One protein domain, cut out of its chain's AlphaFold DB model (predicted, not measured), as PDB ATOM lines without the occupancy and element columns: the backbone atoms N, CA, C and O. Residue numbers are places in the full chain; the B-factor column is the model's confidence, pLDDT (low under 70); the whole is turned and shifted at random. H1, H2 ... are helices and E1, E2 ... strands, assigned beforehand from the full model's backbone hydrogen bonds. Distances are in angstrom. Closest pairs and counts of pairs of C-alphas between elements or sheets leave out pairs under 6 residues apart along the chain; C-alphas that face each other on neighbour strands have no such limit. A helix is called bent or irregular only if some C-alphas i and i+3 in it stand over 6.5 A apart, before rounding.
ATOM      1  N   GLY A   7     137.168 132.585 146.215       97.88
ATOM      2  CA  GLY A   7     138.316 131.679 146.196       97.88
ATOM      3  C   GLY A   7     139.109 131.705 147.497       97.88
ATOM      4  O   GLY A   7     138.697 132.323 148.479       97.88
ATOM      5  N   GLN A   8     140.261 131.046 147.493       98.25
ATOM      6  CA  GLN A   8     141.207 131.016 148.607       98.25
ATOM      7  C   GLN A   8     142.642 131.209 148.104       98.25
ATOM      8  O   GLN A   8     142.864 131.365 146.905       98.25
ATOM      9  N   ASP A   9     143.584 131.252 149.041       97.81
ATOM     10  CA  ASP A   9     145.043 131.316 148.865       97.81
ATOM     11  C   ASP A   9     145.599 132.672 148.437       97.81
ATOM     12  O   ASP A   9     146.767 132.964 148.675       97.81
ATOM     13  N   ALA A  10     144.748 133.553 147.914       97.88
ATOM     14  CA  ALA A  10     145.171 134.830 147.361       97.88
ATOM     15  C   ALA A  10     146.278 134.686 146.306       97.88
ATOM     16  O   ALA A  10     147.214 135.480 146.267       97.88
ATOM     17  N   ASP A  11     146.150 133.687 145.430       97.69
ATOM     18  CA  ASP A  11     147.011 133.544 144.260       97.69
ATOM     19  C   ASP A  11     147.030 134.826 143.431       97.69
ATOM     20  O   ASP A  11     146.014 135.526 143.313       97.69
ATOM     21  N   ILE A  12     148.161 135.098 142.777       97.81
ATOM     22  CA  ILE A  12     148.336 136.346 142.032       97.81
ATOM     23  C   ILE A  12     147.234 136.563 140.983       97.81
ATOM     24  O   ILE A  12     146.682 137.657 140.872       97.81
ATOM     25  N   GLY A  13     146.820 135.499 140.287       97.62
ATOM     26  CA  GLY A  13     145.727 135.561 139.317       97.62
ATOM     27  C   GLY A  13     144.366 135.870 139.952       97.62
ATOM     28  O   GLY A  13     143.538 136.535 139.332       97.62
ATOM     29  N   SER A  14     144.114 135.434 141.189       97.69
ATOM     30  CA  SER A  14     142.906 135.813 141.928       97.69
ATOM     31  C   SER A  14     142.958 137.265 142.389       97.69
ATOM     32  O   SER A  14     141.962 137.969 142.239       97.69
ATOM     33  N   CYS A  15     144.098 137.747 142.885       97.94
ATOM     34  CA  CYS A  15     144.258 139.154 143.261       97.94
ATOM     35  C   CYS A  15     144.065 140.092 142.060       97.94
ATOM     36  O   CYS A  15     143.339 141.079 142.176       97.94
ATOM     37  N   GLN A  16     144.605 139.734 140.891       97.88
ATOM     38  CA  GLN A  16     144.382 140.457 139.633       97.88
ATOM     39  C   GLN A  16     142.899 140.469 139.237       97.88
ATOM     40  O   GLN A  16     142.330 141.530 139.000       97.88
ATOM     41  N   LYS A  17     142.216 139.316 139.266       97.50
ATOM     42  CA  LYS A  17     140.770 139.241 138.980       97.50
ATOM     43  C   LYS A  17     139.920 140.038 139.971       97.50
ATOM     44  O   LYS A  17     138.873 140.564 139.594       97.50
ATOM     45  N   ILE A  18     140.330 140.135 141.237       97.31
ATOM     46  CA  ILE A  18     139.672 140.982 142.245       97.31
ATOM     47  C   ILE A  18     139.900 142.468 141.924       97.31
ATOM     48  O   ILE A  18     138.955 143.264 141.972       97.31
ATOM     49  N   ALA A  19     141.118 142.846 141.528       96.94
ATOM     50  CA  ALA A  19     141.426 144.198 141.068       96.94
ATOM     51  C   ALA A  19     140.597 144.570 139.823       96.94
ATOM     52  O   ALA A  19     139.914 145.592 139.832       96.94
ATOM     53  N   GLU A  20     140.507 143.684 138.829       95.94
ATOM     54  CA  GLU A  20     139.693 143.834 137.607       95.94
ATOM     55  C   GLU A  20     138.180 143.745 137.877       95.94
ATOM     56  O   GLU A  20     137.357 144.273 137.129       95.94
ATOM     57  N   GLY A  21     137.787 143.129 138.996       95.75
ATOM     58  CA  GLY A  21     136.393 142.985 139.424       95.75
ATOM     59  C   GLY A  21     135.673 141.828 138.756       95.75
ATOM     60  O   GLY A  21     134.441 141.789 138.740       95.75
ATOM     61  N   THR A  22     136.410 140.874 138.194       96.38
ATOM     62  CA  THR A  22     135.883 139.627 137.637       96.38
ATOM     63  C   THR A  22     135.711 138.560 138.723       96.38
ATOM     64  O   THR A  22     134.754 137.792 138.635       96.38
ATOM     65  N   GLN A  23     136.496 138.616 139.807       98.19
ATOM     66  CA  GLN A  23     136.343 137.824 141.039       98.19
ATOM     67  C   GLN A  23     135.936 138.728 142.220       98.19
ATOM     68  O   GLN A  23     136.372 139.873 142.299       98.19
ATOM     69  N   LEU A  24     135.064 138.245 143.117       98.00
ATOM     70  CA  LEU A  24     134.548 139.025 144.252       98.00
ATOM     71  C   LEU A  24     135.573 139.121 145.385       98.00
ATOM     72  O   LEU A  24     135.826 140.210 145.898       98.00
ATOM     73  N   MET A  25     136.120 137.975 145.794       98.44
ATOM     74  CA  MET A  25     137.044 137.888 146.921       98.44
ATOM     75  C   MET A  25     137.897 136.621 146.879       98.44
ATOM     76  O   MET A  25     137.638 135.692 146.107       98.44
ATOM     77  N   THR A  26     138.921 136.602 147.722       98.69
ATOM     78  CA  THR A  26     139.713 135.422 148.065       98.69
ATOM     79  C   THR A  26     139.991 135.407 149.567       98.69
ATOM     80  O   THR A  26     139.831 136.424 150.242       98.69
ATOM     81  N   VAL A  27     140.386 134.265 150.112       98.44
ATOM     82  CA  VAL A  27     140.819 134.127 151.507       98.44
ATOM     83  C   VAL A  27     142.342 134.042 151.553       98.44
ATOM     84  O   VAL A  27     142.922 133.044 151.133       98.44
ATOM     85  N   TYR A  28     142.988 135.080 152.078       97.94
ATOM     86  CA  TYR A  28     144.429 135.117 152.305       97.94
ATOM     87  C   TYR A  28     144.799 134.389 153.602       97.94
ATOM     88  O   TYR A  28     144.246 134.665 154.668       97.94
ATOM     89  N   LYS A  29     145.767 133.478 153.503       96.31
ATOM     90  CA  LYS A  29     146.315 132.695 154.616       96.31
ATOM     91  C   LYS A  29     147.815 133.014 154.738       96.31
ATOM     92  O   LYS A  29     148.565 132.627 153.842       96.31
ATOM     93  N   PRO A  30     148.275 133.737 155.779       91.38
ATOM     94  CA  PRO A  30     149.668 134.181 155.875       91.38
ATOM     95  C   PRO A  30     150.658 133.016 156.057       91.38
ATOM     96  O   PRO A  30     150.927 132.582 157.176       91.38
ATOM     97  N   ILE A  31     151.243 132.532 154.954       93.19
ATOM     98  CA  ILE A  31     152.138 131.357 154.945       93.19
ATOM     99  C   ILE A  31     153.334 131.545 155.887       93.19
ATOM    100  O   ILE A  31     153.684 130.622 156.614       93.19
ATOM    101  N   ALA A  32     153.926 132.743 155.926       92.19
ATOM    102  CA  ALA A  32     155.066 133.028 156.799       92.19
ATOM    103  C   ALA A  32     154.734 132.849 158.292       92.19
ATOM    104  O   ALA A  32     155.555 132.317 159.032       92.19
ATOM    105  N   ARG A  33     153.525 133.238 158.729       93.25
ATOM    106  CA  ARG A  33     153.085 133.043 160.122       93.25
ATOM    107  C   ARG A  33     152.856 131.570 160.430       93.25
ATOM    108  O   ARG A  33     153.360 131.079 161.433       93.25
ATOM    109  N   LEU A  34     152.173 130.864 159.526       95.06
ATOM    110  CA  LEU A  34     151.939 129.428 159.659       95.06
ATOM    111  C   LEU A  34     153.259 128.646 159.742       95.06
ATOM    112  O   LEU A  34     153.411 127.788 160.605       95.06
ATOM    113  N   ALA A  35     154.223 128.966 158.877       96.44
ATOM    114  CA  ALA A  35     155.534 128.326 158.858       96.44
ATOM    115  C   ALA A  35     156.353 128.630 160.121       96.44
ATOM    116  O   ALA A  35     156.942 127.714 160.690       96.44
ATOM    117  N   ALA A  36     156.367 129.889 160.579       96.31
ATOM    118  CA  ALA A  36     157.060 130.278 161.806       96.31
ATOM    119  C   ALA A  36     156.501 129.527 163.021       96.31
ATOM    120  O   ALA A  36     157.254 128.869 163.734       96.31
ATOM    121  N   ARG A  37     155.173 129.521 163.186       96.75
ATOM    122  CA  ARG A  37     154.520 128.811 164.288       96.75
ATOM    123  C   ARG A  37     154.750 127.303 164.219       96.75
ATOM    124  O   ARG A  37     155.038 126.682 165.233       96.75
ATOM    125  N   ALA A  38     154.681 126.702 163.031       97.44
ATOM    126  CA  ALA A  38     154.986 125.281 162.865       97.44
ATOM    127  C   ALA A  38     156.432 124.945 163.274       97.44
ATOM    128  O   ALA A  38     156.662 123.924 163.921       97.44
ATOM    129  N   ALA A  39     157.397 125.805 162.932       98.19
ATOM    130  CA  ALA A  39     158.791 125.633 163.327       98.19
ATOM    131  C   ALA A  39     158.986 125.775 164.847       98.19
ATOM    132  O   ALA A  39     159.672 124.952 165.447       98.19
ATOM    133  N   GLU A  40     158.350 126.766 165.478       97.31
ATOM    134  CA  GLU A  40     158.364 126.945 166.937       97.31
ATOM    135  C   GLU A  40     157.823 125.703 167.657       97.31
ATOM    136  O   GLU A  40     158.480 125.163 168.547       97.31
ATOM    137  N   LEU A  41     156.667 125.194 167.220       98.00
ATOM    138  CA  LEU A  41     156.062 123.986 167.782       98.00
ATOM    139  C   LEU A  41     156.962 122.759 167.607       98.00
ATOM    140  O   LEU A  41     157.105 121.968 168.536       98.00
ATOM    141  N   ALA A  42     157.604 122.610 166.445       98.25
ATOM    142  CA  ALA A  42     158.535 121.514 166.202       98.25
ATOM    143  C   ALA A  42     159.731 121.545 167.169       98.25
ATOM    144  O   ALA A  42     160.137 120.493 167.657       98.25
ATOM    145  N   VAL A  43     160.270 122.731 167.480       98.44
ATOM    146  CA  VAL A  43     161.369 122.890 168.449       98.44
ATOM    147  C   VAL A  43     160.915 122.556 169.872       98.44
ATOM    148  O   VAL A  43     161.614 121.818 170.562       98.44
ATOM    149  N   ILE A  44     159.744 123.043 170.298       98.06
ATOM    150  CA  ILE A  44     159.162 122.734 171.619       98.06
ATOM    151  C   ILE A  44     159.024 121.214 171.787       98.06
ATOM    152  O   ILE A  44     159.549 120.636 172.739       98.06
ATOM    153  N   ILE A  45     158.408 120.550 170.805       97.69
ATOM    154  CA  ILE A  45     158.214 119.095 170.816       97.69
ATOM    155  C   ILE A  45     159.562 118.358 170.818       97.69
ATOM    156  O   ILE A  45     159.729 117.380 171.547       97.69
ATOM    157  N   ALA A  46     160.543 118.821 170.038       98.25
ATOM    158  CA  ALA A  46     161.875 118.215 169.992       98.25
ATOM    159  C   ALA A  46     162.627 118.310 171.331       98.25
ATOM    160  O   ALA A  46     163.431 117.430 171.639       98.25
ATOM    161  N   ASN A  47     162.340 119.333 172.139       98.25
ATOM    162  CA  ASN A  47     162.884 119.491 173.488       98.25
ATOM    163  C   ASN A  47     162.133 118.667 174.551       98.25
ATOM    164  O   ASN A  47     162.501 118.706 175.724       98.25
ATOM    165  N   GLY A  48     161.108 117.900 174.161       97.88
ATOM    166  CA  GLY A  48     160.286 117.105 175.077       97.88
ATOM    167  C   GLY A  48     159.239 117.923 175.835       97.88
ATOM    168  O   GLY A  48     158.679 117.433 176.814       97.88
ATOM    169  N   GLU A  49     158.980 119.156 175.401       97.81
ATOM    170  CA  GLU A  49     157.949 120.025 175.959       97.81
ATOM    171  C   GLU A  49     156.619 119.844 175.210       97.81
ATOM    172  O   GLU A  49     156.586 119.490 174.028       97.81
ATOM    173  N   GLU A  50     155.503 120.110 175.893       95.25
ATOM    174  CA  GLU A  50     154.166 120.038 175.304       95.25
ATOM    175  C   GLU A  50     153.628 121.456 175.035       95.25
ATOM    176  O   GLU A  50     153.412 122.222 175.978       95.25
ATOM    177  N   PRO A  51     153.421 121.847 173.763       96.00
ATOM    178  CA  PRO A  51     152.892 123.166 173.447       96.00
ATOM    179  C   PRO A  51     151.408 123.273 173.817       96.00
ATOM    180  O   PRO A  51     150.625 122.355 173.580       96.00
ATOM    181  N   ILE A  52     151.001 124.433 174.337       96.12
ATOM    182  CA  ILE A  52     149.605 124.707 174.705       96.12
ATOM    183  C   ILE A  52     148.794 125.005 173.430       96.12
ATOM    184  O   ILE A  52     149.085 126.007 172.771       96.12
ATOM    185  N   PRO A  53     147.788 124.185 173.068       97.12
ATOM    186  CA  PRO A  53     146.976 124.428 171.879       97.12
ATOM    187  C   PRO A  53     145.962 125.556 172.081       97.12
ATOM    188  O   PRO A  53     145.532 125.827 173.202       97.12
ATOM    189  N   ASP A  54     145.508 126.153 170.975       97.00
ATOM    190  CA  ASP A  54     144.434 127.154 171.004       97.00
ATOM    191  C   ASP A  54     143.083 126.500 171.317       97.00
ATOM    192  O   ASP A  54     142.237 127.058 172.016       97.00
ATOM    193  N   LEU A  55     142.866 125.308 170.762       97.00
ATOM    194  CA  LEU A  55     141.689 124.484 170.992       97.00
ATOM    195  C   LEU A  55     142.003 123.017 170.712       97.00
ATOM    196  O   LEU A  55     143.022 122.673 170.117       97.00
ATOM    197  N   TYR A  56     141.084 122.152 171.110       97.12
ATOM    198  CA  TYR A  56     141.112 120.745 170.752       97.12
ATOM    199  C   TYR A  56     140.036 120.457 169.708       97.12
ATOM    200  O   TYR A  56     138.900 120.914 169.845       97.12
ATOM    201  N   VAL A  57     140.378 119.680 168.680       97.19
ATOM    202  CA  VAL A  57     139.456 119.309 167.598       97.19
ATOM    203  C   VAL A  57     139.249 117.802 167.540       97.19
ATOM    204  O   VAL A  57     140.189 117.026 167.713       97.19
ATOM    205  N   ASP A  58     138.016 117.381 167.271       97.19
ATOM    206  CA  ASP A  58     137.708 115.984 166.969       97.19
ATOM    207  C   ASP A  58     137.902 115.733 165.467       97.19
ATOM    208  O   ASP A  58     137.154 116.240 164.627       97.19
ATOM    209  N   ASN A  59     138.923 114.948 165.123       95.69
ATOM    210  CA  ASN A  59     139.183 114.505 163.752       95.69
ATOM    211  C   ASN A  59     138.662 113.079 163.474       95.69
ATOM    212  O   ASN A  59     139.038 112.482 162.467       95.69
ATOM    213  N   ARG A  60     137.814 112.528 164.353       96.69
ATOM    214  CA  ARG A  60     137.259 111.164 164.311       96.69
ATOM    215  C   ARG A  60     138.288 110.044 164.483       96.69
ATOM    216  O   ARG A  60     138.006 108.900 164.137       96.69
ATOM    217  N   SER A  61     139.463 110.344 165.039       96.06
ATOM    218  CA  SER A  61     140.482 109.334 165.375       96.06
ATOM    219  C   SER A  61     140.232 108.612 166.706       96.06
ATOM    220  O   SER A  61     140.944 107.665 167.025       96.06
ATOM    221  N   GLY A  62     139.231 109.041 167.486       96.19
ATOM    222  CA  GLY A  62     138.977 108.528 168.838       96.19
ATOM    223  C   GLY A  62     139.754 109.262 169.937       96.19
ATOM    224  O   GLY A  62     139.754 108.828 171.086       96.19
ATOM    225  N   SER A  63     140.420 110.371 169.615       96.50
ATOM    226  CA  SER A  63     141.063 111.266 170.578       96.50
ATOM    227  C   SER A  63     140.943 112.717 170.121       96.50
ATOM    228  O   SER A  63     140.894 113.003 168.925       96.50
ATOM    229  N   MET A  64     140.888 113.629 171.089       97.44
ATOM    230  CA  MET A  64     140.890 115.066 170.831       97.44
ATOM    231  C   MET A  64     142.298 115.512 170.427       97.44
ATOM    232  O   MET A  64     143.266 115.192 171.114       97.44
ATOM    233  N   ILE A  65     142.416 116.252 169.327       96.62
ATOM    234  CA  ILE A  65     143.706 116.644 168.754       96.62
ATOM    235  C   ILE A  65     144.021 118.103 169.106       96.62
ATOM    236  O   ILE A  65     143.184 118.967 168.825       96.62
ATOM    237  N   PRO A  66     145.203 118.402 169.677       96.31
ATOM    238  CA  PRO A  66     145.691 119.770 169.843       96.31
ATOM    239  C   PRO A  66     145.696 120.520 168.504       96.31
ATOM    240  O   PRO A  66     146.272 120.046 167.523       96.31
ATOM    241  N   PHE A  67     145.057 121.687 168.445       96.06
ATOM    242  CA  PHE A  67     144.929 122.489 167.232       96.06
ATOM    243  C   PHE A  67     145.442 123.914 167.451       96.06
ATOM    244  O   PHE A  67     145.064 124.598 168.402       96.06
ATOM    245  N   PHE A  68     146.301 124.346 166.530       95.62
ATOM    246  CA  PHE A  68     146.945 125.657 166.505       95.62
ATOM    247  C   PHE A  68     146.425 126.400 165.272       95.62
ATOM    248  O   PHE A  68     146.709 126.007 164.138       95.62
ATOM    249  N   MET A  69     145.594 127.418 165.486       92.75
ATOM    250  CA  MET A  69     144.838 128.102 164.440       92.75
ATOM    251  C   MET A  69     145.529 129.400 164.025       92.75
ATOM    252  O   MET A  69     145.695 130.310 164.833       92.75
ATOM    253  N   GLU A  70     145.846 129.523 162.737       93.25
ATOM    254  CA  GLU A  70     146.159 130.815 162.123       93.25
ATOM    255  C   GLU A  70     144.896 131.441 161.533       93.25
ATOM    256  O   GLU A  70     144.137 130.774 160.827       93.25
ATOM    257  N   GLU A  71     144.678 132.730 161.797       91.44
ATOM    258  CA  GLU A  71     143.471 133.431 161.358       91.44
ATOM    259  C   GLU A  71     143.530 133.770 159.851       91.44
ATOM    260  O   GLU A  71     144.397 134.542 159.413       91.44
ATOM    261  N   PRO A  72     142.615 133.225 159.028       94.81
ATOM    262  CA  PRO A  72     142.512 133.592 157.624       94.81
ATOM    263  C   PRO A  72     141.877 134.981 157.459       94.81
ATOM    264  O   PRO A  72     140.947 135.349 158.172       94.81
ATOM    265  N   LYS A  73     142.321 135.742 156.455       95.81
ATOM    266  CA  LYS A  73     141.811 137.090 156.159       95.81
ATOM    267  C   LYS A  73     141.016 137.091 154.860       95.81
ATOM    268  O   LYS A  73     141.504 136.639 153.827       95.81
ATOM    269  N   SER A  74     139.809 137.648 154.871       97.88
ATOM    270  CA  SER A  74     139.060 137.881 153.634       97.88
ATOM    271  C   SER A  74     139.658 139.057 152.856       97.88
ATOM    272  O   SER A  74     139.923 140.127 153.406       97.88
ATOM    273  N   VAL A  75     139.881 138.856 151.560       98.38
ATOM    274  CA  VAL A  75     140.477 139.844 150.661       98.38
ATOM    275  C   VAL A  75     139.491 140.187 149.558       98.38
ATOM    276  O   VAL A  75     139.123 139.350 148.737       98.38
ATOM    277  N   PHE A  76     139.085 141.447 149.551       98.19
ATOM    278  CA  PHE A  76     138.225 142.100 148.579       98.19
ATOM    279  C   PHE A  76     139.010 143.213 147.884       98.19
ATOM    280  O   PHE A  76     140.092 143.611 148.314       98.19
ATOM    281  N   ARG A  77     138.433 143.799 146.833       96.44
ATOM    282  CA  ARG A  77     139.074 144.903 146.104       96.44
ATOM    283  C   ARG A  77     139.486 146.068 147.017       96.44
ATOM    284  O   ARG A  77     140.552 146.635 146.825       96.44
ATOM    285  N   ASN A  78     138.655 146.419 147.997       97.00
ATOM    286  CA  ASN A  78     138.884 147.558 148.891       97.00
ATOM    287  C   ASN A  78     139.953 147.323 149.971       97.00
ATOM    288  O   ASN A  78     140.284 148.272 150.675       97.00
ATOM    289  N   ASN A  79     140.470 146.101 150.133       97.75
ATOM    290  CA  ASN A  79     141.491 145.803 151.137       97.75
ATOM    291  C   ASN A  79     142.723 145.069 150.574       97.75
ATOM    292  O   ASN A  79     143.556 144.634 151.371       97.75
ATOM    293  N   LEU A  80     142.875 144.973 149.242       97.19
ATOM    294  CA  LEU A  80     144.058 144.404 148.573       97.19
ATOM    295  C   LEU A  80     145.359 145.042 149.087       97.19
ATOM    296  O   LEU A  80     146.253 144.332 149.550       97.19
ATOM    297  N   ASP A  81     145.420 146.378 149.095       97.44
ATOM    298  CA  ASP A  81     146.590 147.135 149.554       97.44
ATOM    299  C   ASP A  81     146.921 146.853 151.023       97.44
ATOM    300  O   ASP A  81     148.058 146.557 151.378       97.44
ATOM    301  N   SER A  82     145.908 146.886 151.890       97.25
ATOM    302  CA  SER A  82     146.061 146.679 153.335       97.25
ATOM    303  C   SER A  82     146.247 145.215 153.757       97.25
ATOM    304  O   SER A  82     146.366 144.950 154.952       97.25
ATOM    305  N   SER A  83     146.218 144.266 152.817       96.06
ATOM    306  CA  SER A  83     146.350 142.831 153.087       96.06
ATOM    307  C   SER A  83     147.571 142.256 152.375       96.06
ATOM    308  O   SER A  83     148.682 142.420 152.860       96.06
ATOM    309  N   VAL A  84     147.382 141.613 151.225       97.00
ATOM    310  CA  VAL A  84     148.417 140.862 150.503       97.00
ATOM    311  C   VAL A  84     149.588 141.734 150.049       97.00
ATOM    312  O   VAL A  84     150.706 141.237 149.978       97.00
ATOM    313  N   ILE A  85     149.361 143.026 149.791       97.00
ATOM    314  CA  ILE A  85     150.429 143.955 149.399       97.00
ATOM    315  C   ILE A  85     151.205 144.440 150.626       97.00
ATOM    316  O   ILE A  85     152.425 144.314 150.669       97.00
ATOM    317  N   ARG A  86     150.516 144.961 151.652       95.94
ATOM    318  CA  ARG A  86     151.165 145.418 152.894       95.94
ATOM    319  C   ARG A  86     151.930 144.297 153.592       95.94
ATOM    320  O   ARG A  86     153.016 144.539 154.105       95.94
ATOM    321  N   ASP A  87     151.368 143.093 153.608       94.38
ATOM    322  CA  ASP A  87     151.989 141.926 154.232       94.38
ATOM    323  C   ASP A  87     153.141 141.365 153.350       94.38
ATOM    324  O   ASP A  87     153.779 140.384 153.724       94.38
ATOM    325  N   GLY A  88     153.435 141.991 152.198       95.00
ATOM    326  CA  GLY A  88     154.556 141.656 151.316       95.00
ATOM    327  C   GLY A  88     154.374 140.355 150.532       95.00
ATOM    328  O   GLY A  88     155.341 139.829 149.991       95.00
ATOM    329  N   PHE A  89     153.152 139.822 150.486       96.56
ATOM    330  CA  PHE A  89     152.842 138.553 149.834       96.56
ATOM    331  C   PHE A  89     152.859 138.671 148.306       96.56
ATOM    332  O   PHE A  89     153.389 137.789 147.637       96.56
ATOM    333  N   HIS A  90     152.343 139.781 147.770       97.31
ATOM    334  CA  HIS A  90     152.457 140.158 146.356       97.31
ATOM    335  C   HIS A  90     152.860 141.622 146.226       97.31
ATOM    336  O   HIS A  90     152.498 142.448 147.064       97.31
ATOM    337  N   SER A  91     153.559 141.975 145.147       97.56
ATOM    338  CA  SER A  91     153.831 143.380 144.840       97.56
ATOM    339  C   SER A  91     152.566 144.082 144.321       97.56
ATOM    340  O   SER A  91     151.705 143.470 143.686       97.56
ATOM    341  N   ALA A  92     152.455 145.394 144.553       96.94
ATOM    342  CA  ALA A  92     151.367 146.187 143.975       96.94
ATOM    343  C   ALA A  92     151.398 146.164 142.436       96.94
ATOM    344  O   ALA A  92     150.350 146.129 141.796       96.94
ATOM    345  N   GLU A  93     152.596 146.142 141.846       96.50
ATOM    346  CA  GLU A  93     152.783 146.045 140.396       96.50
ATOM    347  C   GLU A  93     152.171 144.756 139.837       96.50
ATOM    348  O   GLU A  93     151.418 144.797 138.865       96.50
ATOM    349  N   ASP A  94     152.409 143.617 140.492       97.38
ATOM    350  CA  ASP A  94     151.851 142.341 140.053       97.38
ATOM    351  C   ASP A  94     150.331 142.293 140.224       97.38
ATOM    352  O   ASP A  94     149.630 141.797 139.338       97.38
ATOM    353  N   VAL A  95     149.806 142.810 141.340       97.38
ATOM    354  CA  VAL A  95     148.363 142.810 141.631       97.38
ATOM    355  C   VAL A  95     147.593 143.691 140.646       97.38
ATOM    356  O   VAL A  95     146.528 143.293 140.175       97.38
ATOM    357  N   TYR A  96     148.127 144.866 140.304       96.69
ATOM    358  CA  TYR A  96     147.455 145.840 139.437       96.69
ATOM    359  C   TYR A  96     147.890 145.778 137.970       96.69
ATOM    360  O   TYR A  96     147.458 146.621 137.191       96.69
ATOM    361  N   ARG A  97     148.666 144.767 137.558       94.19
ATOM    362  CA  ARG A  97     149.223 144.624 136.198       94.19
ATOM    363  C   ARG A  97     148.229 144.895 135.058       94.19
ATOM    364  O   ARG A  97     148.602 145.482 134.048       94.19
TER     365      ARG A  97
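AT A GLANCE: This is residues 7 to 97 of the 105 residues of the protein "Sugar ABC transporter substrate-binding protein" of Treponema sp (UniProt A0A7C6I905). A small head at one end, where H1 and H3 pack on the two-stranded sheet of E1 and E4 and H4 packs on H1, opens into a long loop of chain: H2 runs out from the head, the hairpin of E2 and E3 lies toward the other end, and residues 68 to 72 lead back. The loop is open, with H2 apart from E3 and E4, and it makes much of the length. The printed part has 91 residues, with four named helices and four named strands in the order H1 E1 H2 E2 E3 E4 H3 H4; both sheets, E1 - E4 and E2 - E3, are antiparallel. The class is mixed, helices and strands; the whole is loose, with a radius of gyration of the C-alphas of 17.0 A, and elongated, spanning 49 by 28 by 17 A.

HOW THE PARTS SIT: Begin at E1, residues 25 to 28, and its antiparallel neighbour E4, residues 73 to 76: their directions differ by 150 degrees, and N 26 and O 75 are 2.9 A apart, within hydrogen-bond range. Residues 7 to 8 make a short parallel pairing with residues 26 to 27 of E1. Look next at H1, residues 12 to 20, whose closest C-alphas to E1 are those of Ile 18 and Met 25, 6.2 A. H1 touches H4, residues 92 to 96, closest at the C-alphas of Gln 16 and Val 95, 5.0 A. H3, residues 81 to 85, is close to H4 but not clearly touching it, with the C-alphas of Ile 85 and Ala 92 closest at 5.9 A. H2, residues 31 to 46, touches no helix. E2, residues 55 to 58, and E3, residues 64 to 67, form a hairpin, antiparallel at 135 degrees, with N 57 and O 65 2.9 A apart, within hydrogen-bond range; E3 and E4 are apart. In H1, H2 and H4 every O i to N i+4 pair is within hydrogen-bond range; in H3 0 of 1 is, and 0 of 2 O i to N i+3 pairs. H3 is only just irregular: C-alphas 81 and 84 are 6.6 A apart.

IN THESE COORDINATES: Find C-alpha 12 at (148.336, 136.346, 142.032), where H1 begins; it is 12.3 A long. H2 starts at C-alpha 31, (152.138, 131.357, 154.945), and runs 22.2 A. E1 measures 9.6 A, E2 10.2 A, E3 9.2 A and E4 9.8 A; H3 measures 5.0 A, and H4, 6.0 A, ends at C-alpha 96, (147.455, 145.840, 139.437).

THE WHOLE: The C-alphas farthest apart are those of Glu 20 and Gly 48, 50.4 A. The printed part has no cut, and no link is long. The mean pLDDT of the printed part is 96.7, and no printed residue is under 70.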